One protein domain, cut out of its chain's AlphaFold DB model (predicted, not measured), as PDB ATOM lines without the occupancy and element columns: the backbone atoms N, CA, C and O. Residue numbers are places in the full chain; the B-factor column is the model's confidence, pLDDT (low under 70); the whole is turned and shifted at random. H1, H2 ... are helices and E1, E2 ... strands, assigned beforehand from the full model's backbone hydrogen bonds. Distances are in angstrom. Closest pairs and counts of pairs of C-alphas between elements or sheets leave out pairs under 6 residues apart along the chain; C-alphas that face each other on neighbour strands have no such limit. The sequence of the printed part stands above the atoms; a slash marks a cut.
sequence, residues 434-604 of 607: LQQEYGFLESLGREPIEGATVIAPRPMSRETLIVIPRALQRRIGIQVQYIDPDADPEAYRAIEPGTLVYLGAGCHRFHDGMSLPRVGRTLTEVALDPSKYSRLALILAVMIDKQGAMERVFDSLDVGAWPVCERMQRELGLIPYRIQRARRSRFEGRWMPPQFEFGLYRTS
ATOM      1  N   LEU A 434     -21.717 -47.128  20.809       69.19
ATOM      2  CA  LEU A 434     -22.513 -48.320  21.062       69.19
ATOM      3  C   LEU A 434     -21.677 -49.407  21.749       69.19
ATOM      4  O   LEU A 434     -22.124 -49.965  22.739       69.19
ATOM      5  N   GLN A 435     -20.462 -49.680  21.273       67.12
ATOM      6  CA  GLN A 435     -19.567 -50.649  21.913       67.12
ATOM      7  C   GLN A 435     -19.160 -50.220  23.328       67.12
ATOM      8  O   GLN A 435     -19.115 -51.063  24.220       67.12
ATOM      9  N   GLN A 436     -18.910 -48.925  23.546       76.25
ATOM     10  CA  GLN A 436     -18.645 -48.370  24.876       76.25
ATOM     11  C   GLN A 436     -19.849 -48.598  25.807       76.25
ATOM     12  O   GLN A 436     -19.678 -49.020  26.947       76.25
ATOM     13  N   GLU A 437     -21.067 -48.401  25.301       76.62
ATOM     14  CA  GLU A 437     -22.317 -48.612  26.035       76.62
ATOM     15  C   GLU A 437     -22.610 -50.091  26.322       76.62
ATOM     16  O   GLU A 437     -23.022 -50.441  27.426       76.62
ATOM     17  N   TYR A 438     -22.312 -50.990  25.381       74.44
ATOM     18  CA  TYR A 438     -22.369 -52.434  25.627       74.44
ATOM     19  C   TYR A 438     -21.343 -52.889  26.655       74.44
ATOM     20  O   TYR A 438     -21.691 -53.654  27.549       74.44
ATOM     21  N   GLY A 439     -20.101 -52.411  26.555       75.31
ATOM     22  CA  GLY A 439     -19.055 -52.720  27.529       75.31
ATOM     23  C   GLY A 439     -19.437 -52.258  28.936       75.31
ATOM     24  O   GLY A 439     -19.238 -52.996  29.900       75.31
ATOM     25  N   PHE A 440     -20.068 -51.084  29.044       83.75
ATOM     26  CA  PHE A 440     -20.650 -50.603  30.294       83.75
ATOM     27  C   PHE A 440     -21.716 -51.564  30.830       83.75
ATOM     28  O   PHE A 440     -21.597 -52.035  31.959       83.75
ATOM     29  N   LEU A 441     -22.734 -51.895  30.031       78.44
ATOM     30  CA  LEU A 441     -23.829 -52.764  30.468       78.44
ATOM     31  C   LEU A 441     -23.341 -54.176  30.827       78.44
ATOM     32  O   LEU A 441     -23.809 -54.758  31.801       78.44
ATOM     33  N   GLU A 442     -22.369 -54.719  30.093       75.62
ATOM     34  CA  GLU A 442     -21.743 -55.999  30.430       75.62
ATOM     35  C   GLU A 442     -20.972 -55.930  31.755       75.62
ATOM     36  O   GLU A 442     -21.017 -56.880  32.540       75.62
ATOM     37  N   SER A 443     -20.303 -54.808  32.041       81.38
ATOM     38  CA  SER A 443     -19.592 -54.624  33.312       81.38
ATOM     39  C   SER A 443     -20.528 -54.686  34.524       81.38
ATOM     40  O   SER A 443     -20.112 -55.155  35.581       81.38
ATOM     41  N   LEU A 444     -21.805 -54.316  34.356       77.44
ATOM     42  CA  LEU A 444     -22.824 -54.446  35.402       77.44
ATOM     43  C   LEU A 444     -23.128 -55.912  35.737       77.44
ATOM     44  O   LEU A 444     -23.437 -56.221  36.876       77.44
ATOM     45  N   GLY A 445     -22.983 -56.837  34.783       68.06
ATOM     46  CA  GLY A 445     -23.187 -58.272  35.016       68.06
ATOM     47  C   GLY A 445     -22.130 -58.931  35.910       68.06
ATOM     48  O   GLY A 445     -22.298 -60.086  36.287       68.06
ATOM     49  N   ARG A 446     -21.035 -58.231  36.239       71.25
ATOM     50  CA  ARG A 446     -19.989 -58.728  37.153       71.25
ATOM     51  C   ARG A 446     -20.307 -58.461  38.623       71.25
ATOM     52  O   ARG A 446     -19.699 -59.076  39.489       71.25
ATOM     53  N   GLU A 447     -21.254 -57.568  38.891       69.00
ATOM     54  CA  GLU A 447     -21.705 -57.206  40.230       69.00
ATOM     55  C   GLU A 447     -23.236 -57.127  40.205       69.00
ATOM     56  O   GLU A 447     -23.780 -56.121  39.740       69.00
ATOM     57  N   PRO A 448     -23.944 -58.187  40.632       61.22
ATOM     58  CA  PRO A 448     -25.382 -58.289  40.437       61.22
ATOM     59  C   PRO A 448     -26.115 -57.117  41.093       61.22
ATOM     60  O   PRO A 448     -25.938 -56.820  42.275       61.22
ATOM     61  N   ILE A 449     -26.962 -56.455  40.306       70.19
ATOM     62  CA  ILE A 449     -27.927 -55.471  40.793       70.19
ATOM     63  C   ILE A 449     -29.222 -56.248  41.045       70.19
ATOM     64  O   ILE A 449     -30.121 -56.254  40.205       70.19
ATOM     65  N   GLU A 450     -29.277 -57.000  42.147       58.47
ATOM     66  CA  GLU A 450     -30.387 -57.926  42.407       58.47
ATOM     67  C   GLU A 450     -31.743 -57.205  42.462       58.47
ATOM     68  O   GLU A 450     -31.936 -56.257  43.222       58.47
ATOM     69  N   GLY A 451     -32.697 -57.681  41.652       60.50
ATOM     70  CA  GLY A 451     -34.117 -57.334  41.755       60.50
ATOM     71  C   GLY A 451     -34.490 -55.901  41.370       60.50
ATOM     72  O   GLY A 451     -35.619 -55.487  41.625       60.50
ATOM     73  N   ALA A 452     -33.580 -55.129  40.767       70.50
ATOM     74  CA  ALA A 452     -33.849 -53.734  40.446       70.50
ATOM     75  C   ALA A 452     -34.661 -53.578  39.150       70.50
ATOM     76  O   ALA A 452     -34.222 -53.949  38.056       70.50
ATOM     77  N   THR A 453     -35.822 -52.936  39.271       84.00
ATOM     78  CA  THR A 453     -36.484 -52.285  38.140       84.00
ATOM     79  C   THR A 453     -35.678 -51.044  37.762       84.00
ATOM     80  O   THR A 453     -35.487 -50.136  38.572       84.00
ATOM     81  N   VAL A 454     -35.171 -51.017  36.533       87.88
ATOM     82  CA  VAL A 454     -34.437 -49.897  35.946       87.88
ATOM     83  C   VAL A 454     -35.369 -49.151  35.007       87.88
ATOM     84  O   VAL A 454     -35.939 -49.727  34.085       87.88
ATOM     85  N   ILE A 455     -35.499 -47.852  35.205       89.06
ATOM     86  CA  ILE A 455     -36.318 -47.002  34.352       89.06
ATOM     87  C   ILE A 455     -35.464 -46.457  33.212       89.06
ATOM     88  O   ILE A 455     -34.369 -45.958  33.444       89.06
ATOM     89  N   ALA A 456     -35.954 -46.514  31.979       87.81
ATOM     90  CA  ALA A 456     -35.266 -45.968  30.810       87.81
ATOM     91  C   ALA A 456     -36.234 -45.163  29.928       87.81
ATOM     92  O   ALA A 456     -37.430 -45.461  29.894       87.81
ATOM     93  N   PRO A 457     -35.756 -44.155  29.179       82.31
ATOM     94  CA  PRO A 457     -36.597 -43.475  28.203       82.31
ATOM     95  C   PRO A 457     -36.983 -44.448  27.081       82.31
ATOM     96  O   PRO A 457     -36.164 -45.253  26.626       82.31
ATOM     97  N   ARG A 458     -38.242 -44.391  26.635       78.38
ATOM     98  CA  ARG A 458     -38.740 -45.284  25.587       78.38
ATOM     99  C   ARG A 458     -37.934 -45.091  24.300       78.38
ATOM    100  O   ARG A 458     -37.750 -43.959  23.853       78.38
ATOM    101  N   PRO A 459     -37.476 -46.179  23.660       68.12
ATOM    102  CA  PRO A 459     -36.740 -46.086  22.413       68.12
ATOM    103  C   PRO A 459     -37.637 -45.547  21.297       68.12
ATOM    104  O   PRO A 459     -38.449 -46.265  20.718       68.12
ATOM    105  N   MET A 460     -37.481 -44.267  20.972       62.91
ATOM    106  CA  MET A 460     -38.133 -43.659  19.819       62.91
ATOM    107  C   MET A 460     -37.304 -43.890  18.556       62.91
ATOM    108  O   MET A 460     -36.101 -43.618  18.518       62.91
ATOM    109  N   SER A 461     -37.966 -44.339  17.483       51.25
ATOM    110  CA  SER A 461     -37.330 -44.653  16.191       51.25
ATOM    111  C   SER A 461     -36.542 -43.486  15.576       51.25
ATOM    112  O   SER A 461     -35.676 -43.719  14.731       51.25
ATOM    113  N   ARG A 462     -36.823 -42.248  16.007       48.84
ATOM    114  CA  ARG A 462     -36.194 -41.008  15.530       48.84
ATOM    115  C   ARG A 462     -35.056 -40.494  16.423       48.84
ATOM    116  O   ARG A 462     -34.120 -39.907  15.896       48.84
ATOM    117  N   GLU A 463     -35.095 -40.753  17.731       52.47
ATOM    118  CA  GLU A 463     -34.171 -40.165  18.730       52.47
ATOM    119  C   GLU A 463     -33.059 -41.129  19.157       52.47
ATOM    120  O   GLU A 463     -32.065 -40.749  19.767       52.47
ATOM    121  N   THR A 464     -33.151 -42.386  18.729       53.91
ATOM    122  CA  THR A 464     -32.062 -43.365  18.799       53.91
ATOM    123  C   THR A 464     -31.490 -43.633  20.184       53.91
ATOM    124  O   THR A 464     -30.290 -43.850  20.370       53.91
ATOM    125  N   LEU A 465     -32.402 -43.716  21.137       58.97
ATOM    126  CA  LEU A 465     -32.163 -44.325  22.430       58.97
ATOM    127  C   LEU A 465     -31.977 -45.838  22.239       58.97
ATOM    128  O   LEU A 465     -32.667 -46.472  21.432       58.97
ATOM    129  N   ILE A 466     -30.975 -46.402  22.910       62.41
ATOM    130  CA  ILE A 466     -30.641 -47.824  22.815       62.41
ATOM    131  C   ILE A 466     -31.535 -48.619  23.757       62.41
ATOM    132  O   ILE A 466     -31.727 -48.251  24.912       62.41
ATOM    133  N   VAL A 467     -32.075 -49.718  23.236       68.19
ATOM    134  CA  VAL A 467     -32.802 -50.719  24.016       68.19
ATOM    135  C   VAL A 467     -31.771 -51.597  24.705       68.19
ATOM    136  O   VAL A 467     -30.936 -52.194  24.023       68.19
ATOM    137  N   ILE A 468     -31.823 -51.701  26.033       72.94
ATOM    138  CA  ILE A 468     -31.034 -52.709  26.749       72.94
ATOM    139  C   ILE A 468     -31.598 -54.080  26.341       72.94
ATOM    140  O   ILE A 468     -32.773 -54.334  26.622       72.94
ATOM    141  N   PRO A 469     -30.828 -54.977  25.698       69.38
ATOM    142  CA  PRO A 469     -31.371 -56.253  25.224       69.38
ATOM    143  C   PRO A 469     -31.890 -57.119  26.375       69.38
ATOM    144  O   PRO A 469     -31.224 -57.235  27.401       69.38
ATOM    145  N   ARG A 470     -33.034 -57.789  26.217       70.75
ATOM    146  CA  ARG A 470     -33.644 -58.679  27.221       70.75
ATOM    147  C   ARG A 470     -32.716 -59.814  27.626       70.75
ATOM    148  O   ARG A 470     -32.699 -60.186  28.794       70.75
ATOM    149  N   ALA A 471     -31.930 -60.356  26.695       65.31
ATOM    150  CA  ALA A 471     -30.908 -61.355  27.018       65.31
ATOM    151  C   ALA A 471     -29.894 -60.816  28.042       65.31
ATOM    152  O   ALA A 471     -29.560 -61.493  29.013       65.31
ATOM    153  N   LEU A 472     -29.474 -59.561  27.864       68.94
ATOM    154  CA  LEU A 472     -28.583 -58.872  28.785       68.94
ATOM    155  C   LEU A 472     -29.307 -58.530  30.098       68.94
ATOM    156  O   LEU A 472     -28.765 -58.797  31.162       68.94
ATOM    157  N   GLN A 473     -30.559 -58.064  30.047       77.88
ATOM    158  CA  GLN A 473     -31.387 -57.839  31.243       77.88
ATOM    159  C   GLN A 473     -31.500 -59.101  32.115       77.88
ATOM    160  O   GLN A 473     -31.253 -59.039  33.315       77.88
ATOM    161  N   ARG A 474     -31.790 -60.264  31.507       75.75
ATOM    162  CA  ARG A 474     -31.856 -61.565  32.197       75.75
ATOM    163  C   ARG A 474     -30.518 -61.962  32.812       75.75
ATOM    164  O   ARG A 474     -30.499 -62.443  33.936       75.75
ATOM    165  N   ARG A 475     -29.414 -61.754  32.086       72.25
ATOM    166  CA  ARG A 475     -28.058 -62.070  32.560       72.25
ATOM    167  C   ARG A 475     -27.640 -61.198  33.748       72.25
ATOM    168  O   ARG A 475     -26.968 -61.699  34.636       72.25
ATOM    169  N   ILE A 476     -28.021 -59.918  33.758       74.06
ATOM    170  CA  ILE A 476     -27.688 -58.981  34.846       74.06
ATOM    171  C   ILE A 476     -28.721 -59.038  35.991       74.06
ATOM    172  O   ILE A 476     -28.459 -58.546  37.083       74.06
ATOM    173  N   GLY A 477     -29.893 -59.642  35.766       76.81
ATOM    174  CA  GLY A 477     -30.964 -59.744  36.763       76.81
ATOM    175  C   GLY A 477     -31.790 -58.463  36.940       76.81
ATOM    176  O   GLY A 477     -32.338 -58.245  38.017       76.81
ATOM    177  N   ILE A 478     -31.889 -57.625  35.901       81.75
ATOM    178  CA  ILE A 478     -32.654 -56.365  35.920       81.75
ATOM    179  C   ILE A 478     -33.934 -56.471  35.086       81.75
ATOM    180  O   ILE A 478     -33.994 -57.229  34.117       81.75
ATOM    181  N   GLN A 479     -34.943 -55.665  35.415       85.69
ATOM    182  CA  GLN A 479     -36.106 -55.436  34.550       85.69
ATOM    183  C   GLN A 479     -36.115 -53.989  34.080       85.69
ATOM    184  O   GLN A 479     -36.014 -53.086  34.903       85.69
ATOM    185  N   VAL A 480     -36.236 -53.750  32.772       85.88
ATOM    186  CA  VAL A 480     -36.274 -52.381  32.241       85.88
ATOM    187  C   VAL A 480     -37.711 -51.937  32.001       85.88
ATOM    188  O   VAL A 480     -38.413 -52.513  31.169       85.88
ATOM    189  N   GLN A 481     -38.132 -50.884  32.698       88.00
ATOM    190  CA  GLN A 481     -39.404 -50.208  32.475       88.00
ATOM    191  C   GLN A 481     -39.179 -48.959  31.623       88.00
ATOM    192  O   GLN A 481     -38.386 -48.085  31.970       88.00
ATOM    193  N   TYR A 482     -39.890 -48.869  30.502       85.44
ATOM    194  CA  TYR A 482     -39.783 -47.725  29.605       85.44
ATOM    195  C   TYR A 482     -40.816 -46.656  29.946       85.44
ATOM    196  O   TYR A 482     -41.997 -46.970  30.096       85.44
ATOM    197  N   ILE A 483     -40.380 -45.398  30.014       81.69
ATOM    198  CA  ILE A 483     -41.264 -44.237  30.175       81.69
ATOM    199  C   ILE A 483     -41.394 -43.505  28.849       81.69
ATOM    200  O   ILE A 483     -40.406 -43.281  28.145       81.69
ATOM    201  N   ASP A 484     -42.632 -43.159  28.506       79.19
ATOM    202  CA  ASP A 484     -42.942 -42.443  27.279       79.19
ATOM    203  C   ASP A 484     -42.445 -40.979  27.352       79.19
ATOM    204  O   ASP A 484     -42.669 -40.314  28.369       79.19
ATOM    205  N   PRO A 485     -41.783 -40.460  26.301       66.88
ATOM    206  CA  PRO A 485     -41.427 -39.045  26.152       66.88
ATOM    207  C   PRO A 485     -42.527 -38.056  26.537       66.88
ATOM    208  O   PRO A 485     -42.254 -37.025  27.160       66.88
ATOM    209  N   ASP A 486     -43.764 -38.392  26.173       72.00
ATOM    210  CA  ASP A 486     -44.941 -37.541  26.335       72.00
ATOM    211  C   ASP A 486     -45.774 -37.922  27.564       72.00
ATOM    212  O   ASP A 486     -46.898 -37.448  27.727       72.00
ATOM    213  N   ALA A 487     -45.234 -38.774  28.444       74.19
ATOM    214  CA  ALA A 487     -45.891 -39.104  29.697       74.19
ATOM    215  C   ALA A 487     -46.124 -37.840  30.541       74.19
ATOM    216  O   ALA A 487     -45.276 -36.939  30.599       74.19
ATOM    217  N   ASP A 488     -47.279 -37.805  31.205       78.38
ATOM    218  CA  ASP A 488     -47.654 -36.753  32.146       78.38
ATOM    219  C   ASP A 488     -46.555 -36.583  33.219       78.38
ATOM    220  O   ASP A 488     -46.028 -37.590  33.706       78.38
ATOM    221  N   PRO A 489     -46.185 -35.349  33.616       78.00
ATOM    222  CA  PRO A 489     -45.359 -35.090  34.796       78.00
ATOM    223  C   PRO A 489     -45.705 -35.936  36.034       78.00
ATOM    224  O   PRO A 489     -44.806 -36.304  36.792       78.00
ATOM    225  N   GLU A 490     -46.974 -36.297  36.243       78.50
ATOM    226  CA  GLU A 490     -47.383 -37.194  37.333       78.50
ATOM    227  C   GLU A 490     -46.761 -38.596  37.238       78.50
ATOM    228  O   GLU A 490     -46.392 -39.173  38.263       78.50
ATOM    229  N   ALA A 491     -46.547 -39.119  36.027       80.75
ATOM    230  CA  ALA A 491     -45.885 -40.406  35.817       80.75
ATOM    231  C   ALA A 491     -44.421 -40.386  36.284       80.75
ATOM    232  O   ALA A 491     -43.919 -41.394  36.778       80.75
ATOM    233  N   TYR A 492     -43.746 -39.235  36.184       80.88
ATOM    234  CA  TYR A 492     -42.392 -39.058  36.712       80.88
ATOM    235  C   TYR A 492     -42.393 -38.960  38.241       80.88
ATOM    236  O   TYR A 492     -41.524 -39.531  38.894       80.88
ATOM    237  N   ARG A 493     -43.399 -38.304  38.833       79.12
ATOM    238  CA  ARG A 493     -43.545 -38.191  40.298       79.12
ATOM    239  C   ARG A 493     -43.917 -39.506  40.977       79.12
ATOM    240  O   ARG A 493     -43.611 -39.678  42.154       79.12
ATOM    241  N   ALA A 494     -44.564 -40.417  40.252       83.75
ATOM    242  CA  ALA A 494     -44.878 -41.758  40.734       83.75
ATOM    243  C   ALA A 494     -43.630 -42.642  40.913       83.75
ATOM    244  O   ALA A 494     -43.707 -43.682  41.563       83.75
ATOM    245  N   ILE A 495     -42.478 -42.245  40.357       86.44
ATOM    246  CA  ILE A 495     -41.227 -42.986  40.510       86.44
ATOM    247  C   ILE A 495     -40.686 -42.799  41.927       86.44
ATOM    248  O   ILE A 495     -40.392 -41.686  42.368       86.44
ATOM    249  N   GLU A 496     -40.498 -43.912  42.634       87.06
ATOM    250  CA  GLU A 496     -39.975 -43.883  43.994       87.06
ATOM    251  C   GLU A 496     -38.524 -43.369  44.039       87.06
ATOM    252  O   GLU A 496     -37.713 -43.671  43.151       87.06
ATOM    253  N   PRO A 497     -38.143 -42.611  45.080       87.44
ATOM    254  CA  PRO A 497     -36.756 -42.218  45.303       87.44
ATOM    255  C   PRO A 497     -35.880 -43.444  45.536       87.44
ATOM    256  O   PRO A 497     -36.290 -44.382  46.211       87.44
ATOM    257  N   GLY A 498     -34.647 -43.421  45.038       86.50
ATOM    258  CA  GLY A 498     -33.762 -44.582  45.105       86.50
ATOM    259  C   GLY A 498     -33.898 -45.542  43.921       86.50
ATOM    260  O   GLY A 498     -33.026 -46.397  43.755       86.50
ATOM    261  N   THR A 499     -34.913 -45.366  43.067       90.38
ATOM    262  CA  THR A 499     -35.073 -46.129  41.821       90.38
ATOM    263  C   THR A 499     -33.911 -45.854  40.872       90.38
ATOM    264  O   THR A 499     -33.413 -44.726  40.774       90.38
ATOM    265  N   LEU A 500     -33.462 -46.892  40.167       91.50
ATOM    266  CA  LEU A 500     -32.404 -46.765  39.175       91.50
ATOM    267  C   LEU A 500     -32.973 -46.294  37.839       91.50
ATOM    268  O   LEU A 500     -33.965 -46.824  37.349       91.50
ATOM    269  N   VAL A 501     -32.303 -45.325  37.228       90.50
ATOM    270  CA  VAL A 501     -32.644 -44.769  35.920       90.50
ATOM    271  C   VAL A 501     -31.454 -44.941  34.993       90.50
ATOM    272  O   VAL A 501     -30.347 -44.520  35.314       90.50
ATOM    273  N   TYR A 502     -31.672 -45.548  33.836       90.62
ATOM    274  CA  TYR A 502     -30.670 -45.675  32.796       90.62
ATOM    275  C   TYR A 502     -30.817 -44.562  31.761       90.62
ATOM    276  O   TYR A 502     -31.828 -44.479  31.061       90.62
ATOM    277  N   LEU A 503     -29.775 -43.743  31.626       89.75
ATOM    278  CA  LEU A 503     -29.636 -42.800  30.521       89.75
ATOM    279  C   LEU A 503     -28.501 -43.281  29.620       89.75
ATOM    280  O   LEU A 503     -27.325 -43.184  29.975       89.75
ATOM    281  N   GLY A 504     -28.868 -43.836  28.468       87.06
ATOM    282  CA  GLY A 504     -27.916 -44.332  27.478       87.06
ATOM    283  C   GLY A 504     -27.238 -43.209  26.695       87.06
ATOM    284  O   GLY A 504     -27.714 -42.071  26.655       87.06
ATOM    285  N   ALA A 505     -26.166 -43.535  25.973       81.94
ATOM    286  CA  ALA A 505     -25.473 -42.553  25.142       81.94
ATOM    287  C   ALA A 505     -26.345 -42.015  23.997       81.94
ATOM    288  O   ALA A 505     -26.046 -40.975  23.411       81.94
ATOM    289  N   GLY A 506     -27.442 -42.709  23.679       77.69
ATOM    290  CA  GLY A 506     -28.490 -42.225  22.780       77.69
ATOM    291  C   GLY A 506     -29.044 -40.845  23.155       77.69
ATOM    292  O   GLY A 506     -29.422 -40.100  22.256       77.69
ATOM    293  N   CYS A 507     -28.994 -40.445  24.433       82.94
ATOM    294  CA  CYS A 507     -29.383 -39.101  24.880       82.94
ATOM    295  C   CYS A 507     -28.567 -37.973  24.223       82.94
ATOM    296  O   CYS A 507     -29.019 -36.829  24.205       82.94
ATOM    297  N   HIS A 508     -27.400 -38.296  23.659       84.31
ATOM    298  CA  HIS A 508     -26.482 -37.361  23.013       84.31
ATOM    299  C   HIS A 508     -26.282 -37.649  21.514       84.31
ATOM    300  O   HIS A 508     -25.325 -37.158  20.917       84.31
ATOM    301  N   ARG A 509     -27.150 -38.468  20.894       79.56
ATOM    302  CA  ARG A 509     -27.074 -38.844  19.470       79.56
ATOM    303  C   ARG A 509     -27.998 -37.998  18.615       79.56
ATOM    304  O   ARG A 509     -29.212 -38.105  18.742       79.56
ATOM    305  N   PHE A 510     -27.436 -37.253  17.669       77.06
ATOM    306  CA  PHE A 510     -28.203 -36.352  16.812       77.06
ATOM    307  C   PHE A 510     -28.125 -36.732  15.337       77.06
ATOM    308  O   PHE A 510     -27.095 -37.179  14.820       77.06
ATOM    309  N   HIS A 511     -29.235 -36.490  14.642       71.62
ATOM    310  CA  HIS A 511     -29.322 -36.584  13.194       71.62
ATOM    311  C   HIS A 511     -29.361 -35.188  12.578       71.62
ATOM    312  O   HIS A 511     -30.029 -34.292  13.080       71.62
ATOM    313  N   ASP A 512     -28.682 -35.039  11.442       63.97
ATOM    314  CA  ASP A 512     -28.518 -33.778  10.705       63.97
ATOM    315  C   ASP A 512     -29.846 -33.095  10.326       63.97
ATOM    316  O   ASP A 512     -29.891 -31.886  10.162       63.97
ATOM    317  N   GLY A 513     -30.941 -33.858  10.208       66.25
ATOM    318  CA  GLY A 513     -32.270 -33.346   9.855       66.25
ATOM    319  C   GLY A 513     -33.166 -32.970  11.036       66.25
ATOM    320  O   GLY A 513     -34.325 -32.641  10.811       66.25
ATOM    321  N   MET A 514     -32.676 -33.064  12.274       72.94
ATOM    322  CA  MET A 514     -33.442 -32.703  13.467       72.94
ATOM    323  C   MET A 514     -32.892 -31.428  14.095       72.94
ATOM    324  O   MET A 514     -31.680 -31.199  14.091       72.94
ATOM    325  N   SER A 515     -33.788 -30.604  14.640       81.62
ATOM    326  CA  SER A 515     -33.393 -29.447  15.436       81.62
ATOM    327  C   SER A 515     -32.582 -29.910  16.638       81.62
ATOM    328  O   SER A 515     -33.035 -30.743  17.423       81.62
ATOM    329  N   LEU A 516     -31.372 -29.374  16.767       84.75
ATOM    330  CA  LEU A 516     -30.487 -29.703  17.873       84.75
ATOM    331  C   LEU A 516     -31.035 -29.080  19.171       84.75
ATOM    332  O   LEU A 516     -31.413 -27.899  19.155       84.75
ATOM    333  N   PRO A 517     -31.074 -29.819  20.299       84.31
ATOM    334  CA  PRO A 517     -31.486 -29.264  21.586       84.31
ATOM    335  C   PRO A 517     -30.669 -28.021  21.944       84.31
ATOM    336  O   PRO A 517     -29.464 -27.980  21.698       84.31
ATOM    337  N   ARG A 518     -31.329 -27.004  22.515       85.75
ATOM    338  CA  ARG A 518     -30.788 -25.663  22.845       85.75
ATOM    339  C   ARG A 518     -30.421 -24.765  21.656       85.75
ATOM    340  O   ARG A 518     -30.456 -23.549  21.797       85.75
ATOM    341  N   VAL A 519     -30.152 -25.332  20.482       86.50
ATOM    342  CA  VAL A 519     -29.854 -24.568  19.256       86.50
ATOM    343  C   VAL A 519     -31.126 -24.261  18.457       86.50
ATOM    344  O   VAL A 519     -31.213 -23.224  17.805       86.50
ATOM    345  N   GLY A 520     -32.109 -25.171  18.459       85.94
ATOM    346  CA  GLY A 520     -33.401 -25.018  17.770       85.94
ATOM    347  C   GLY A 520     -33.348 -25.155  16.242       85.94
ATOM    348  O   GLY A 520     -34.387 -25.311  15.601       85.94
ATOM    349  N   ARG A 521     -32.148 -25.160  15.657       83.75
ATOM    350  CA  ARG A 521     -31.884 -25.328  14.222       83.75
ATOM    351  C   ARG A 521     -31.215 -26.667  13.947       83.75
ATOM    352  O   ARG A 521     -30.597 -27.260  14.836       83.75
ATOM    353  N   THR A 522     -31.337 -27.145  12.716       81.75
ATOM    354  CA  THR A 522     -30.638 -28.359  12.277       81.75
ATOM    355  C   THR A 522     -29.140 -28.100  12.108       81.75
ATOM    356  O   THR A 522     -28.714 -26.963  11.892       81.75
ATOM    357  N   LEU A 523     -28.305 -29.144  12.179       76.75
ATOM    358  CA  LEU A 523     -26.855 -28.978  12.006       76.75
ATOM    359  C   LEU A 523     -26.521 -28.404  10.618       76.75
ATOM    360  O   LEU A 523     -25.692 -27.502  10.496       76.75
ATOM    361  N   THR A 524     -27.226 -28.866   9.586       71.75
ATOM    362  CA  THR A 524     -27.144 -28.322   8.226       71.75
ATOM    363  C   THR A 524     -27.514 -26.836   8.171       71.75
ATOM    364  O   THR A 524     -26.785 -26.053   7.566       71.75
ATOM    365  N   GLU A 525     -28.604 -26.408   8.811       78.25
ATOM    366  CA  GLU A 525     -28.997 -24.989   8.839       78.25
ATOM    367  C   GLU A 525     -27.944 -24.100   9.500       78.25
ATOM    368  O   GLU A 525     -27.732 -22.971   9.059       78.25
ATOM    369  N   VAL A 526     -27.286 -24.609  10.542       81.69
ATOM    370  CA  VAL A 526     -26.198 -23.909  11.227       81.69
ATOM    371  C   VAL A 526     -24.942 -23.850  10.361       81.69
ATOM    372  O   VAL A 526     -24.275 -22.820  10.320       81.69
ATOM    373  N   ALA A 527     -24.622 -24.929   9.647       75.56
ATOM    374  CA  ALA A 527     -23.470 -24.977   8.754       75.56
ATOM    375  C   ALA A 527     -23.627 -24.006   7.568       75.56
ATOM    376  O   ALA A 527     -22.676 -23.340   7.169       75.56
ATOM    377  N   LEU A 528     -24.839 -23.875   7.024       72.94
ATOM    378  CA  LEU A 528     -25.134 -22.962   5.913       72.94
ATOM    379  C   LEU A 528     -25.230 -21.491   6.318       72.94
ATOM    380  O   LEU A 528     -25.379 -20.635   5.437       72.94
ATOM    381  N   ASP A 529     -25.177 -21.201   7.616       78.56
ATOM    382  CA  ASP A 529     -25.215 -19.845   8.127       78.56
ATOM    383  C   ASP A 529     -23.949 -19.087   7.684       78.56
ATOM    384  O   ASP A 529     -22.842 -19.395   8.146       78.56
ATOM    385  N   PRO A 530     -24.077 -18.091   6.784       72.38
ATOM    386  CA  PRO A 530     -22.927 -17.386   6.231       72.38
ATOM    387  C   PRO A 530     -22.180 -16.557   7.285       72.38
ATOM    388  O   PRO A 530     -21.055 -16.140   7.024       72.38
ATOM    389  N   SER A 531     -22.777 -16.328   8.462       77.81
ATOM    390  CA  SER A 531     -22.117 -15.659   9.586       77.81
ATOM    391  C   SER A 531     -21.111 -16.552  10.319       77.81
ATOM    392  O   SER A 531     -20.199 -16.033  10.960       77.81
ATOM    393  N   LYS A 532     -21.248 -17.884  10.221       73.31
ATOM    394  CA  LYS A 532     -20.397 -18.844  10.940       73.31
ATOM    395  C   LYS A 532     -19.334 -19.482  10.056       73.31
ATOM    396  O   LYS A 532     -18.208 -19.679  10.503       73.31
ATOM    397  N   TYR A 533     -19.676 -19.798   8.807       73.94
ATOM    398  CA  TYR A 533     -18.778 -20.500   7.894       73.94
ATOM    399  C   TYR A 533     -18.798 -19.864   6.505       73.94
ATOM    400  O   TYR A 533     -19.852 -19.628   5.913       73.94
ATOM    401  N   SER A 534     -17.612 -19.644   5.930       80.94
ATOM    402  CA  SER A 534     -17.513 -19.321   4.505       80.94
ATOM    403  C   SER A 534     -18.071 -20.489   3.699       80.94
ATOM    404  O   SER A 534     -17.575 -21.612   3.810       80.94
ATOM    405  N   ARG A 535     -19.082 -20.225   2.859       70.62
ATOM    406  CA  ARG A 535     -19.727 -21.255   2.028       70.62
ATOM    407  C   ARG A 535     -18.700 -22.037   1.218       70.62
ATOM    408  O   ARG A 535     -18.743 -23.256   1.215       70.62
ATOM    409  N   LEU A 536     -17.735 -21.356   0.597       69.75
ATOM    410  CA  LEU A 536     -16.692 -22.013  -0.193       69.75
ATOM    411  C   LEU A 536     -15.791 -22.909   0.670       69.75
ATOM    412  O   LEU A 536     -15.486 -24.029   0.273       69.75
ATOM    413  N   ALA A 537     -15.399 -22.442   1.858       70.88
ATOM    414  CA  ALA A 537     -14.558 -23.215   2.769       70.88
ATOM    415  C   ALA A 537     -15.291 -24.440   3.329       70.88
ATOM    416  O   ALA A 537     -14.710 -25.518   3.392       70.88
ATOM    417  N   LEU A 538     -16.571 -24.295   3.686       66.56
ATOM    418  CA  LEU A 538     -17.401 -25.405   4.145       66.56
ATOM    419  C   LEU A 538     -17.624 -26.423   3.030       66.56
ATOM    420  O   LEU A 538     -17.502 -27.614   3.282       66.56
ATOM    421  N   ILE A 539     -17.901 -25.964   1.806       62.84
ATOM    422  CA  ILE A 539     -18.011 -26.837   0.638       62.84
ATOM    423  C   ILE A 539     -16.717 -27.630   0.504       62.84
ATOM    424  O   ILE A 539     -16.762 -28.846   0.603       62.84
ATOM    425  N   LEU A 540     -15.562 -26.969   0.395       60.53
ATOM    426  CA  LEU A 540     -14.265 -27.643   0.268       60.53
ATOM    427  C   LEU A 540     -13.978 -28.606   1.432       60.53
ATOM    428  O   LEU A 540     -13.501 -29.714   1.201       60.53
ATOM    429  N   ALA A 541     -14.301 -28.229   2.668       59.31
ATOM    430  CA  ALA A 541     -14.127 -29.090   3.835       59.31
ATOM    431  C   ALA A 541     -15.034 -30.327   3.779       59.31
ATOM    432  O   ALA A 541     -14.560 -31.432   4.023       59.31
ATOM    433  N   VAL A 542     -16.308 -30.158   3.409       57.12
ATOM    434  CA  VAL A 542     -17.268 -31.255   3.210       57.12
ATOM    435  C   VAL A 542     -16.861 -32.141   2.032       57.12
ATOM    436  O   VAL A 542     -17.071 -33.352   2.088       57.12
ATOM    437  N   MET A 543     -16.243 -31.566   0.994       47.62
ATOM    438  CA  MET A 543     -15.727 -32.325  -0.143       47.62
ATOM    439  C   MET A 543     -14.581 -33.268   0.256       47.62
ATOM    440  O   MET A 543     -14.431 -34.336  -0.334       47.62
ATOM    441  N   ILE A 544     -13.764 -32.855   1.228       49.38
ATOM    442  CA  ILE A 544     -12.587 -33.595   1.702       49.38
ATOM    443  C   ILE A 544     -12.976 -34.617   2.774       49.38
ATOM    444  O   ILE A 544     -12.574 -35.773   2.698       49.38
ATOM    445  N   ASP A 545     -13.738 -34.182   3.775       53.78
ATOM    446  CA  ASP A 545     -14.131 -34.975   4.935       53.78
ATOM    447  C   ASP A 545     -15.451 -34.427   5.483       53.78
ATOM    448  O   ASP A 545     -15.478 -33.543   6.344       53.78
ATOM    449  N   LYS A 546     -16.570 -34.935   4.949       61.41
ATOM    450  CA  LYS A 546     -17.916 -34.532   5.377       61.41
ATOM    451  C   LYS A 546     -18.094 -34.709   6.882       61.41
ATOM    452  O   LYS A 546     -18.615 -33.801   7.527       61.41
ATOM    453  N   GLN A 547     -17.698 -35.864   7.417       60.12
ATOM    454  CA  GLN A 547     -17.924 -36.194   8.819       60.12
ATOM    455  C   GLN A 547     -17.109 -35.257   9.710       60.12
ATOM    456  O   GLN A 547     -17.682 -34.564  10.542       60.12
ATOM    457  N   GLY A 548     -15.812 -35.093   9.453       67.56
ATOM    458  CA  GLY A 548     -14.971 -34.162  10.203       67.56
ATOM    459  C   GLY A 548     -15.335 -32.685  10.008       67.56
ATOM    460  O   GLY A 548     -15.148 -31.872  10.912       67.56
ATOM    461  N   ALA A 549     -15.857 -32.281   8.846       69.88
ATOM    462  CA  ALA A 549     -16.358 -30.921   8.631       69.88
ATOM    463  C   ALA A 549     -17.595 -30.633   9.489       69.88
ATOM    464  O   ALA A 549     -17.615 -29.648  10.221       69.88
ATOM    465  N   MET A 550     -18.590 -31.511   9.443       70.12
ATOM    466  CA  MET A 550     -19.831 -31.352  10.199       70.12
ATOM    467  C   MET A 550     -19.632 -31.591  11.702       70.12
ATOM    468  O   MET A 550     -20.259 -30.908  12.503       70.12
ATOM    469  N   GLU A 551     -18.707 -32.466  12.103       74.31
ATOM    470  CA  GLU A 551     -18.268 -32.601  13.496       74.31
ATOM    471  C   GLU A 551     -17.654 -31.311  14.027       74.31
ATOM    472  O   GLU A 551     -17.981 -30.913  15.132       74.31
ATOM    473  N   ARG A 552     -16.812 -30.622  13.246       78.56
ATOM    474  CA  ARG A 552     -16.260 -29.321  13.655       78.56
ATOM    475  C   ARG A 552     -17.345 -28.265  13.816       78.56
ATOM    476  O   ARG A 552     -17.271 -27.461  14.741       78.56
ATOM    477  N   VAL A 553     -18.351 -28.284  12.937       80.38
ATOM    478  CA  VAL A 553     -19.535 -27.436  13.109       80.38
ATOM    479  C   VAL A 553     -20.231 -27.797  14.412       80.38
ATOM    480  O   VAL A 553     -20.488 -26.906  15.208       80.38
ATOM    481  N   PHE A 554     -20.472 -29.083  14.660       83.31
ATOM    482  CA  PHE A 554     -21.137 -29.568  15.863       83.31
ATOM    483  C   PHE A 554     -20.362 -29.226  17.148       83.31
ATOM    484  O   PHE A 554     -20.956 -28.744  18.102       83.31
ATOM    485  N   ASP A 555     -19.039 -29.396  17.152       83.69
ATOM    486  CA  ASP A 555     -18.143 -29.104  18.281       83.69
ATOM    487  C   ASP A 555     -18.128 -27.617  18.656       83.69
ATOM    488  O   ASP A 555     -17.776 -27.266  19.779       83.69
ATOM    489  N   SER A 556     -18.519 -26.736  17.728       83.06
ATOM    490  CA  SER A 556     -18.676 -25.299  17.985       83.06
ATOM    491  C   SER A 556     -20.026 -24.923  18.611       83.06
ATOM    492  O   SER A 556     -20.280 -23.743  18.863       83.06
ATOM    493  N   LEU A 557     -20.921 -25.894  18.811       83.06
ATOM    494  CA  LEU A 557     -22.273 -25.678  19.314       83.06
ATOM    495  C   LEU A 557     -22.401 -26.198  20.742       83.06
ATOM    496  O   LEU A 557     -21.966 -27.302  21.060       83.06
ATOM    497  N   ASP A 558     -23.068 -25.415  21.585       84.44
ATOM    498  CA  ASP A 558     -23.541 -25.887  22.883       84.44
ATOM    499  C   ASP A 558     -24.843 -26.677  22.683       84.44
ATOM    500  O   ASP A 558     -25.938 -26.112  22.616       84.44
ATOM    501  N   VAL A 559     -24.706 -27.988  22.485       83.62
ATOM    502  CA  VAL A 559     -25.829 -28.904  22.248       83.62
ATOM    503  C   VAL A 559     -26.115 -29.699  23.517       83.62
ATOM    504  O   VAL A 559     -25.265 -30.443  24.007       83.62
ATOM    505  N   GLY A 560     -27.338 -29.556  24.033       83.94
ATOM    506  CA  GLY A 560     -27.819 -30.312  25.193       83.94
ATOM    507  C   GLY A 560     -28.222 -31.750  24.853       83.94
ATOM    508  O   GLY A 560     -28.265 -32.140  23.688       83.94
ATOM    509  N   ALA A 561     -28.555 -32.545  25.873       86.50
ATOM    510  CA  ALA A 561     -29.180 -33.854  25.677       86.50
ATOM    511  C   ALA A 561     -30.582 -33.725  25.046       86.50
ATOM    512  O   ALA A 561     -31.181 -32.647  25.054       86.50
ATOM    513  N   TRP A 562     -31.132 -34.826  24.527       84.75
ATOM    514  CA  TRP A 562     -32.529 -34.860  24.079       84.75
ATOM    515  C   TRP A 562     -33.492 -34.391  25.187       84.75
ATOM    516  O   TRP A 562     -33.274 -34.742  26.352       84.75
ATOM    517  N   PRO A 563     -34.587 -33.669  24.852       83.88
ATOM    518  CA  PRO A 563     -35.494 -33.086  25.843       83.88
ATOM    519  C   PRO A 563     -36.071 -34.103  26.827       83.88
ATOM    520  O   PRO A 563     -36.292 -33.771  27.985       83.88
ATOM    521  N   VAL A 564     -36.282 -35.345  26.388       83.00
ATOM    522  CA  VAL A 564     -36.753 -36.441  27.247       83.00
ATOM    523  C   VAL A 564     -35.725 -36.768  28.328       83.00
ATOM    524  O   VAL A 564     -36.070 -36.839  29.504       83.00
ATOM    525  N   CYS A 565     -34.450 -36.905  27.955       86.81
ATOM    526  CA  CYS A 565     -33.378 -37.185  28.908       86.81
ATOM    527  C   CYS A 565     -33.143 -36.001  29.857       86.81
ATOM    528  O   CYS A 565     -32.954 -36.205  31.053       86.81
ATOM    529  N   GLU A 566     -33.207 -34.765  29.348       87.12
ATOM    530  CA  GLU A 566     -33.079 -33.554  30.171       87.12
ATOM    531  C   GLU A 566     -34.260 -33.404  31.147       87.12
ATOM    532  O   GLU A 566     -34.064 -33.047  32.309       87.12
ATOM    533  N   ARG A 567     -35.484 -33.738  30.713       85.50
ATOM    534  CA  ARG A 567     -36.672 -33.775  31.576       85.50
ATOM    535  C   ARG A 567     -36.528 -34.840  32.660       85.50
ATOM    536  O   ARG A 567     -36.747 -34.526  33.821       85.50
ATOM    537  N   MET A 568     -36.099 -36.056  32.316       86.25
ATOM    538  CA  MET A 568     -35.834 -37.112  33.300       86.25
ATOM    539  C   MET A 568     -34.789 -36.685  34.332       86.25
ATOM    540  O   MET A 568     -34.998 -36.897  35.521       86.25
ATOM    541  N   GLN A 569     -33.691 -36.057  33.901       87.94
ATOM    542  CA  GLN A 569     -32.671 -35.535  34.816       87.94
ATOM    543  C   GLN A 569     -33.240 -34.505  35.794       87.94
ATOM    544  O   GLN A 569     -32.942 -34.578  36.985       87.94
ATOM    545  N   ARG A 570     -34.073 -33.584  35.296       87.38
ATOM    546  CA  ARG A 570     -34.665 -32.496  36.080       87.38
ATOM    547  C   ARG A 570     -35.763 -32.972  37.031       87.38
ATOM    548  O   ARG A 570     -35.715 -32.656  38.210       87.38
ATOM    549  N   GLU A 571     -36.744 -33.717  36.529       86.88
ATOM    550  CA  GLU A 571     -37.939 -34.105  37.293       86.88
ATOM    551  C   GLU A 571     -37.649 -35.205  38.326       86.88
ATOM    552  O   GLU A 571     -38.317 -35.275  39.353       86.88
ATOM    553  N   LEU A 572     -36.651 -36.064  38.078       87.25
ATOM    554  CA  LEU A 572     -36.325 -37.194  38.957       87.25
ATOM    555  C   LEU A 572     -35.141 -36.936  39.899       87.25
ATOM    556  O   LEU A 572     -34.762 -37.842  40.649       87.25
ATOM    557  N   GLY A 573     -34.519 -35.752  39.832       88.44
ATOM    558  CA  GLY A 573     -33.353 -35.403  40.649       88.44
ATOM    559  C   GLY A 573     -32.234 -36.441  40.531       88.44
ATOM    560  O   GLY A 573     -31.823 -37.038  41.525       88.44
ATOM    561  N   LEU A 574     -31.802 -36.751  39.306       90.50
ATOM    562  CA  LEU A 574     -30.916 -37.892  39.056       90.50
ATOM    563  C   LEU A 574     -29.503 -37.674  39.611       90.50
ATOM    564  O   LEU A 574     -28.771 -36.795  39.163       90.50
ATOM    565  N   ILE A 575     -29.087 -38.543  40.533       92.25
ATOM    566  CA  ILE A 575     -27.732 -38.582  41.097       92.25
ATOM    567  C   ILE A 575     -26.942 -39.712  40.421       92.25
ATOM    568  O   ILE A 575     -27.467 -40.823  40.311       92.25
ATOM    569  N   PRO A 576     -25.688 -39.495  39.980       92.94
ATOM    570  CA  PRO A 576     -24.867 -40.560  39.407       92.94
ATOM    571  C   PRO A 576     -24.741 -41.765  40.352       92.94
ATOM    572  O   PRO A 576     -24.357 -41.610  41.510       92.94
ATOM    573  N   TYR A 577     -25.050 -42.969  39.858       90.50
ATOM    574  CA  TYR A 577     -24.838 -44.224  40.591       90.50
ATOM    575  C   TYR A 577     -23.660 -44.999  39.999       90.50
ATOM    576  O   TYR A 577     -22.684 -45.287  40.688       90.50
ATOM    577  N   ARG A 578     -23.730 -45.292  38.698       90.38
ATOM    578  CA  ARG A 578     -22.637 -45.859  37.905       90.38
ATOM    579  C   ARG A 578     -22.681 -45.236  36.531       90.38
ATOM    580  O   ARG A 578     -23.559 -45.562  35.742       90.38
ATOM    581  N   ILE A 579     -21.741 -44.352  36.250       92.94
ATOM    582  CA  ILE A 579     -21.666 -43.657  34.970       92.94
ATOM    583  C   ILE A 579     -20.332 -43.939  34.297       92.94
ATOM    584  O   ILE A 579     -19.320 -44.181  34.954       92.94
ATOM    585  N   GLN A 580     -20.338 -43.877  32.975       92.00
ATOM    586  CA  GLN A 580     -19.152 -43.913  32.148       92.00
ATOM    587  C   GLN A 580     -19.125 -42.663  31.274       92.00
ATOM    588  O   GLN A 580     -20.143 -42.231  30.730       92.00
ATOM    589  N   ARG A 581     -17.933 -42.084  31.124       90.81
ATOM    590  CA  ARG A 581     -17.690 -41.076  30.095       90.81
ATOM    591  C   ARG A 581     -17.385 -41.779  28.789       90.81
ATOM    592  O   ARG A 581     -16.403 -42.515  28.701       90.81
ATOM    593  N   ALA A 582     -18.218 -41.530  27.789       84.50
ATOM    594  CA  ALA A 582     -17.925 -41.905  26.422       84.50
ATOM    595  C   ALA A 582     -17.173 -40.785  25.716       84.50
ATOM    596  O   ALA A 582     -17.372 -39.593  25.975       84.50
ATOM    597  N   ARG A 583     -16.328 -41.194  24.775       82.31
ATOM    598  CA  ARG A 583     -15.732 -40.299  23.788       82.31
ATOM    599  C   ARG A 583     -16.371 -40.587  22.440       82.31
ATOM    600  O   ARG A 583     -16.444 -41.753  22.048       82.31
ATOM    601  N   ARG A 584     -16.783 -39.534  21.726       76.56
ATOM    602  CA  ARG A 584     -17.330 -39.667  20.371       76.56
ATOM    603  C   ARG A 584     -16.339 -40.397  19.467       76.56
ATOM    604  O   ARG A 584     -15.172 -40.003  19.379       76.56
ATOM    605  N   SER A 585     -16.828 -41.403  18.749       68.06
ATOM    606  CA  SER A 585     -16.110 -41.995  17.624       68.06
ATOM    607  C   SER A 585     -16.440 -41.249  16.334       68.06
ATOM    608  O   SER A 585     -17.605 -40.979  16.049       68.06
ATOM    609  N   ARG A 586     -15.419 -40.973  15.514       57.53
ATOM    610  CA  ARG A 586     -15.595 -40.382  14.172       57.53
ATOM    611  C   ARG A 586     -16.231 -41.336  13.163       57.53
ATOM    612  O   ARG A 586     -16.608 -40.924  12.073       57.53
ATOM    613  N   PHE A 587     -16.312 -42.618  13.514       51.72
ATOM    614  CA  PHE A 587     -16.878 -43.666  12.667       51.72
ATOM    615  C   PHE A 587     -18.393 -43.804  12.842       51.72
ATOM    616  O   PHE A 587     -19.051 -44.525  12.098       51.72
ATOM    617  N   GLU A 588     -18.978 -43.085  13.799       55.56
ATOM    618  CA  GLU A 588     -20.420 -43.056  13.968       55.56
ATOM    619  C   GLU A 588     -21.024 -42.071  12.975       55.56
ATOM    620  O   GLU A 588     -20.724 -40.884  13.013       55.56
ATOM    621  N   GLY A 589     -21.930 -42.535  12.108       56.62
ATOM    622  CA  GLY A 589     -22.687 -41.689  11.171       56.62
ATOM    623  C   GLY A 589     -23.690 -40.736  11.843       56.62
ATOM    624  O   GLY A 589     -24.739 -40.433  11.271       56.62
ATOM    625  N   ARG A 590     -23.422 -40.326  13.086       66.12
ATOM    626  CA  ARG A 590     -24.264 -39.496  13.947       66.12
ATOM    627  C   ARG A 590     -23.420 -38.460  14.657       66.12
ATOM    628  O   ARG A 590     -22.265 -38.703  14.984       66.12
ATOM    629  N   TRP A 591     -24.035 -37.320  14.923       73.12
ATOM    630  CA  TRP A 591     -23.369 -36.222  15.605       73.12
ATOM    631  C   TRP A 591     -23.550 -36.376  17.106       73.12
ATOM    632  O   TRP A 591     -24.633 -36.731  17.568       73.12
ATOM    633  N   MET A 592     -22.479 -36.126  17.849       79.19
ATOM    634  CA  MET A 592     -22.446 -36.214  19.304       79.19
ATOM    635  C   MET A 592     -21.474 -35.175  19.859       79.19
ATOM    636  O   MET A 592     -20.549 -34.780  19.143       79.19
ATOM    637  N   PRO A 593     -21.601 -34.780  21.134       83.75
ATOM    638  CA  PRO A 593     -20.569 -34.020  21.822       83.75
ATOM    639  C   PRO A 593     -19.259 -34.819  21.874       83.75
ATOM    640  O   PRO A 593     -19.293 -36.052  21.880       83.75
ATOM    641  N   PRO A 594     -18.091 -34.159  21.937       82.94
ATOM    642  CA  PRO A 594     -16.797 -34.842  21.944       82.94
ATOM    643  C   PRO A 594     -16.632 -35.787  23.145       82.94
ATOM    644  O   PRO A 594     -15.966 -36.821  23.035       82.94
ATOM    645  N   GLN A 595     -17.256 -35.444  24.274       86.44
ATOM    646  CA  GLN A 595     -17.374 -36.275  25.467       86.44
ATOM    647  C   GLN A 595     -18.760 -36.091  26.084       86.44
ATOM    648  O   GLN A 595     -19.301 -34.986  26.064       86.44
ATOM    649  N   PHE A 596     -19.318 -37.160  26.637       88.25
ATOM    650  CA  PHE A 596     -20.595 -37.135  27.350       88.25
ATOM    651  C   PHE A 596     -20.671 -38.300  28.340       88.25
ATOM    652  O   PHE A 596     -19.927 -39.278  28.236       88.25
ATOM    653  N   GLU A 597     -21.564 -38.183  29.315       91.44
ATOM    654  CA  GLU A 597     -21.786 -39.191  30.349       91.44
ATOM    655  C   GLU A 597     -23.028 -40.020  30.025       91.44
ATOM    656  O   GLU A 597     -24.036 -39.506  29.547       91.44
ATOM    657  N   PHE A 598     -22.953 -41.318  30.288       91.38
ATOM    658  CA  PHE A 598     -24.083 -42.235  30.184       91.38
ATOM    659  C   PHE A 598     -23.968 -43.303  31.278       91.38
ATOM    660  O   PHE A 598     -22.892 -43.521  31.833       91.38
ATOM    661  N   GLY A 599     -25.076 -43.960  31.611       91.75
ATOM    662  CA  GLY A 599     -25.089 -45.048  32.584       91.75
ATOM    663  C   GLY A 599     -26.301 -45.028  33.508       91.75
ATOM    664  O   GLY A 599     -27.384 -44.580  33.134       91.75
ATOM    665  N   LEU A 600     -26.112 -45.563  34.712       91.19
ATOM    666  CA  LEU A 600     -27.122 -45.662  35.756       91.19
ATOM    667  C   LEU A 600     -27.047 -44.484  36.727       91.19
ATOM    668  O   LEU A 600     -25.995 -44.149  37.279       91.19
ATOM    669  N   TYR A 601     -28.216 -43.937  37.002       92.62
ATOM    670  CA  TYR A 601     -28.472 -42.866  37.947       92.62
ATOM    671  C   TYR A 601     -29.472 -43.352  38.990       92.62
ATOM    672  O   TYR A 601     -30.202 -44.313  38.763       92.62
ATOM    673  N   ARG A 602     -29.512 -42.690  40.140       92.44
ATOM    674  CA  ARG A 602     -30.473 -42.940  41.210       92.44
ATOM    675  C   ARG A 602     -31.372 -41.722  41.363       92.44
ATOM    676  O   ARG A 602     -30.868 -40.602  41.409       92.44
ATOM    677  N   THR A 603     -32.680 -41.933  41.444       91.25
ATOM    678  CA  THR A 603     -33.639 -40.846  41.679       91.25
ATOM    679  C   THR A 603     -33.477 -40.255  43.082       91.25
ATOM    680  O   THR A 603     -33.204 -40.975  44.049       91.25
ATOM    681  N   SER A 604     -33.667 -38.942  43.206       87.81
ATOM    682  CA  SER A 604     -33.616 -38.197  44.468       87.81
ATOM    683  C   SER A 604     -34.862 -37.335  44.628       87.81
ATOM    684  O   SER A 604     -35.377 -36.786  43.661       87.81
TER     685      SER A 604
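Overview. This is residues 434 to 604 of the 607 residues of an uncharacterized protein of Deltaproteobacteria bacterium (UniProt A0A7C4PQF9). A strongly twisted five-stranded sheet has one helix over each face, H1 over E5 and E4 and H8 over E1 and E3, and a small helical head of H5, H6 and H7 stands at the other end of the long axis, apart from the strands. The head is joined to the rest by two stretches, residues 509 to 522 between H4 and H5 and the seven residues between H7 and H8, while H2 only grazes the sheet and H3 packs on H8. The 171 printed residues hold eight named helices and five named strands, in the order H1 E1 H2 E2 H3 E3 H4 H5 H6 H7 H8 E4 E5; the class is mixed, helices and strands. The mixed sheet has the order E2 E1 E3 E5 E4. The whole is compact by its radius of gyration of the C-alphas, 17.8 A, yet elongated, spanning 57 by 34 by 25 A.

Along the chain. H1, residues 434 to 444, begins at C-alpha 434 (-22.513, -48.320, 21.062) and is 15.6 A long. E1 is residues 453 to 457, H2 470 to 476, E2 479 to 483, H3 489 to 493, E3 500 to 503, H4 505 to 508 and H5 523 to 527. H6, residues 535 to 544, is 14.3 A long; H7, residues 546 to 555, 14.0 A; H8, residues 563 to 571, 11.8 A. E4, residues 575 to 583, spans 21.1 A and bends by 79 degrees at residue 578. E5, residues 595 to 602, spans 21.5 A, bends by 59 degrees at residue 599 and ends at C-alpha 602 (-30.473, -42.940, 41.210).

Arrangement. E2 and E1 are parallel (N 454 and O 479, 2.8 A), as are E1 and E3 (N 455 and O 500, 2.8 A). E3 and E5 are antiparallel (N 501 and O 601, 2.8 A), and so is the hairpin E4 and E5 (N 580 and O 598, 2.8 A). E1, H2, E2 form a strand-helix-strand unit, two parallel neighbour strands with a helix between, and E2, H3, E3 a split one, with E1 between its strands; both crossovers are right-handed. H1 and H8 are on opposite faces, at heights of 9.1 A and 9.5 A over the sheet. H4 stands at the sheet's level; C-alphas 505 and 598 are 5.2 A apart. H1 touches H2, closest C-alphas Leu 444 and Ile 476, 6.7 A. H3 touches H8, closest C-alphas Tyr 492 and Glu 571, 6.7 A. H7 touches H5, closest C-alphas Ala 527 and Val 553, 6.4 A. H7 touches H6, closest C-alphas Val 542 and Ala 549, 5.5 A, at a steep tilt of 56 degrees, opposite ways. Every O i to N i+4 pair is within hydrogen-bond range in H1, H2, H3, H5, H6, H7 and H8; H4 is too short for one.

Size, cuts and confidence. The C-alphas farthest apart, those of Gly 451 and Leu 536, are 57.5 A apart. The printed part has no cut. The links E1 to H2, H4 to H5 and E4 to E5 are long. Mean pLDDT of the printed part is 77.3; 41 residues are under 70, among them 459 to 467, 538 to 549 and 585 to 590.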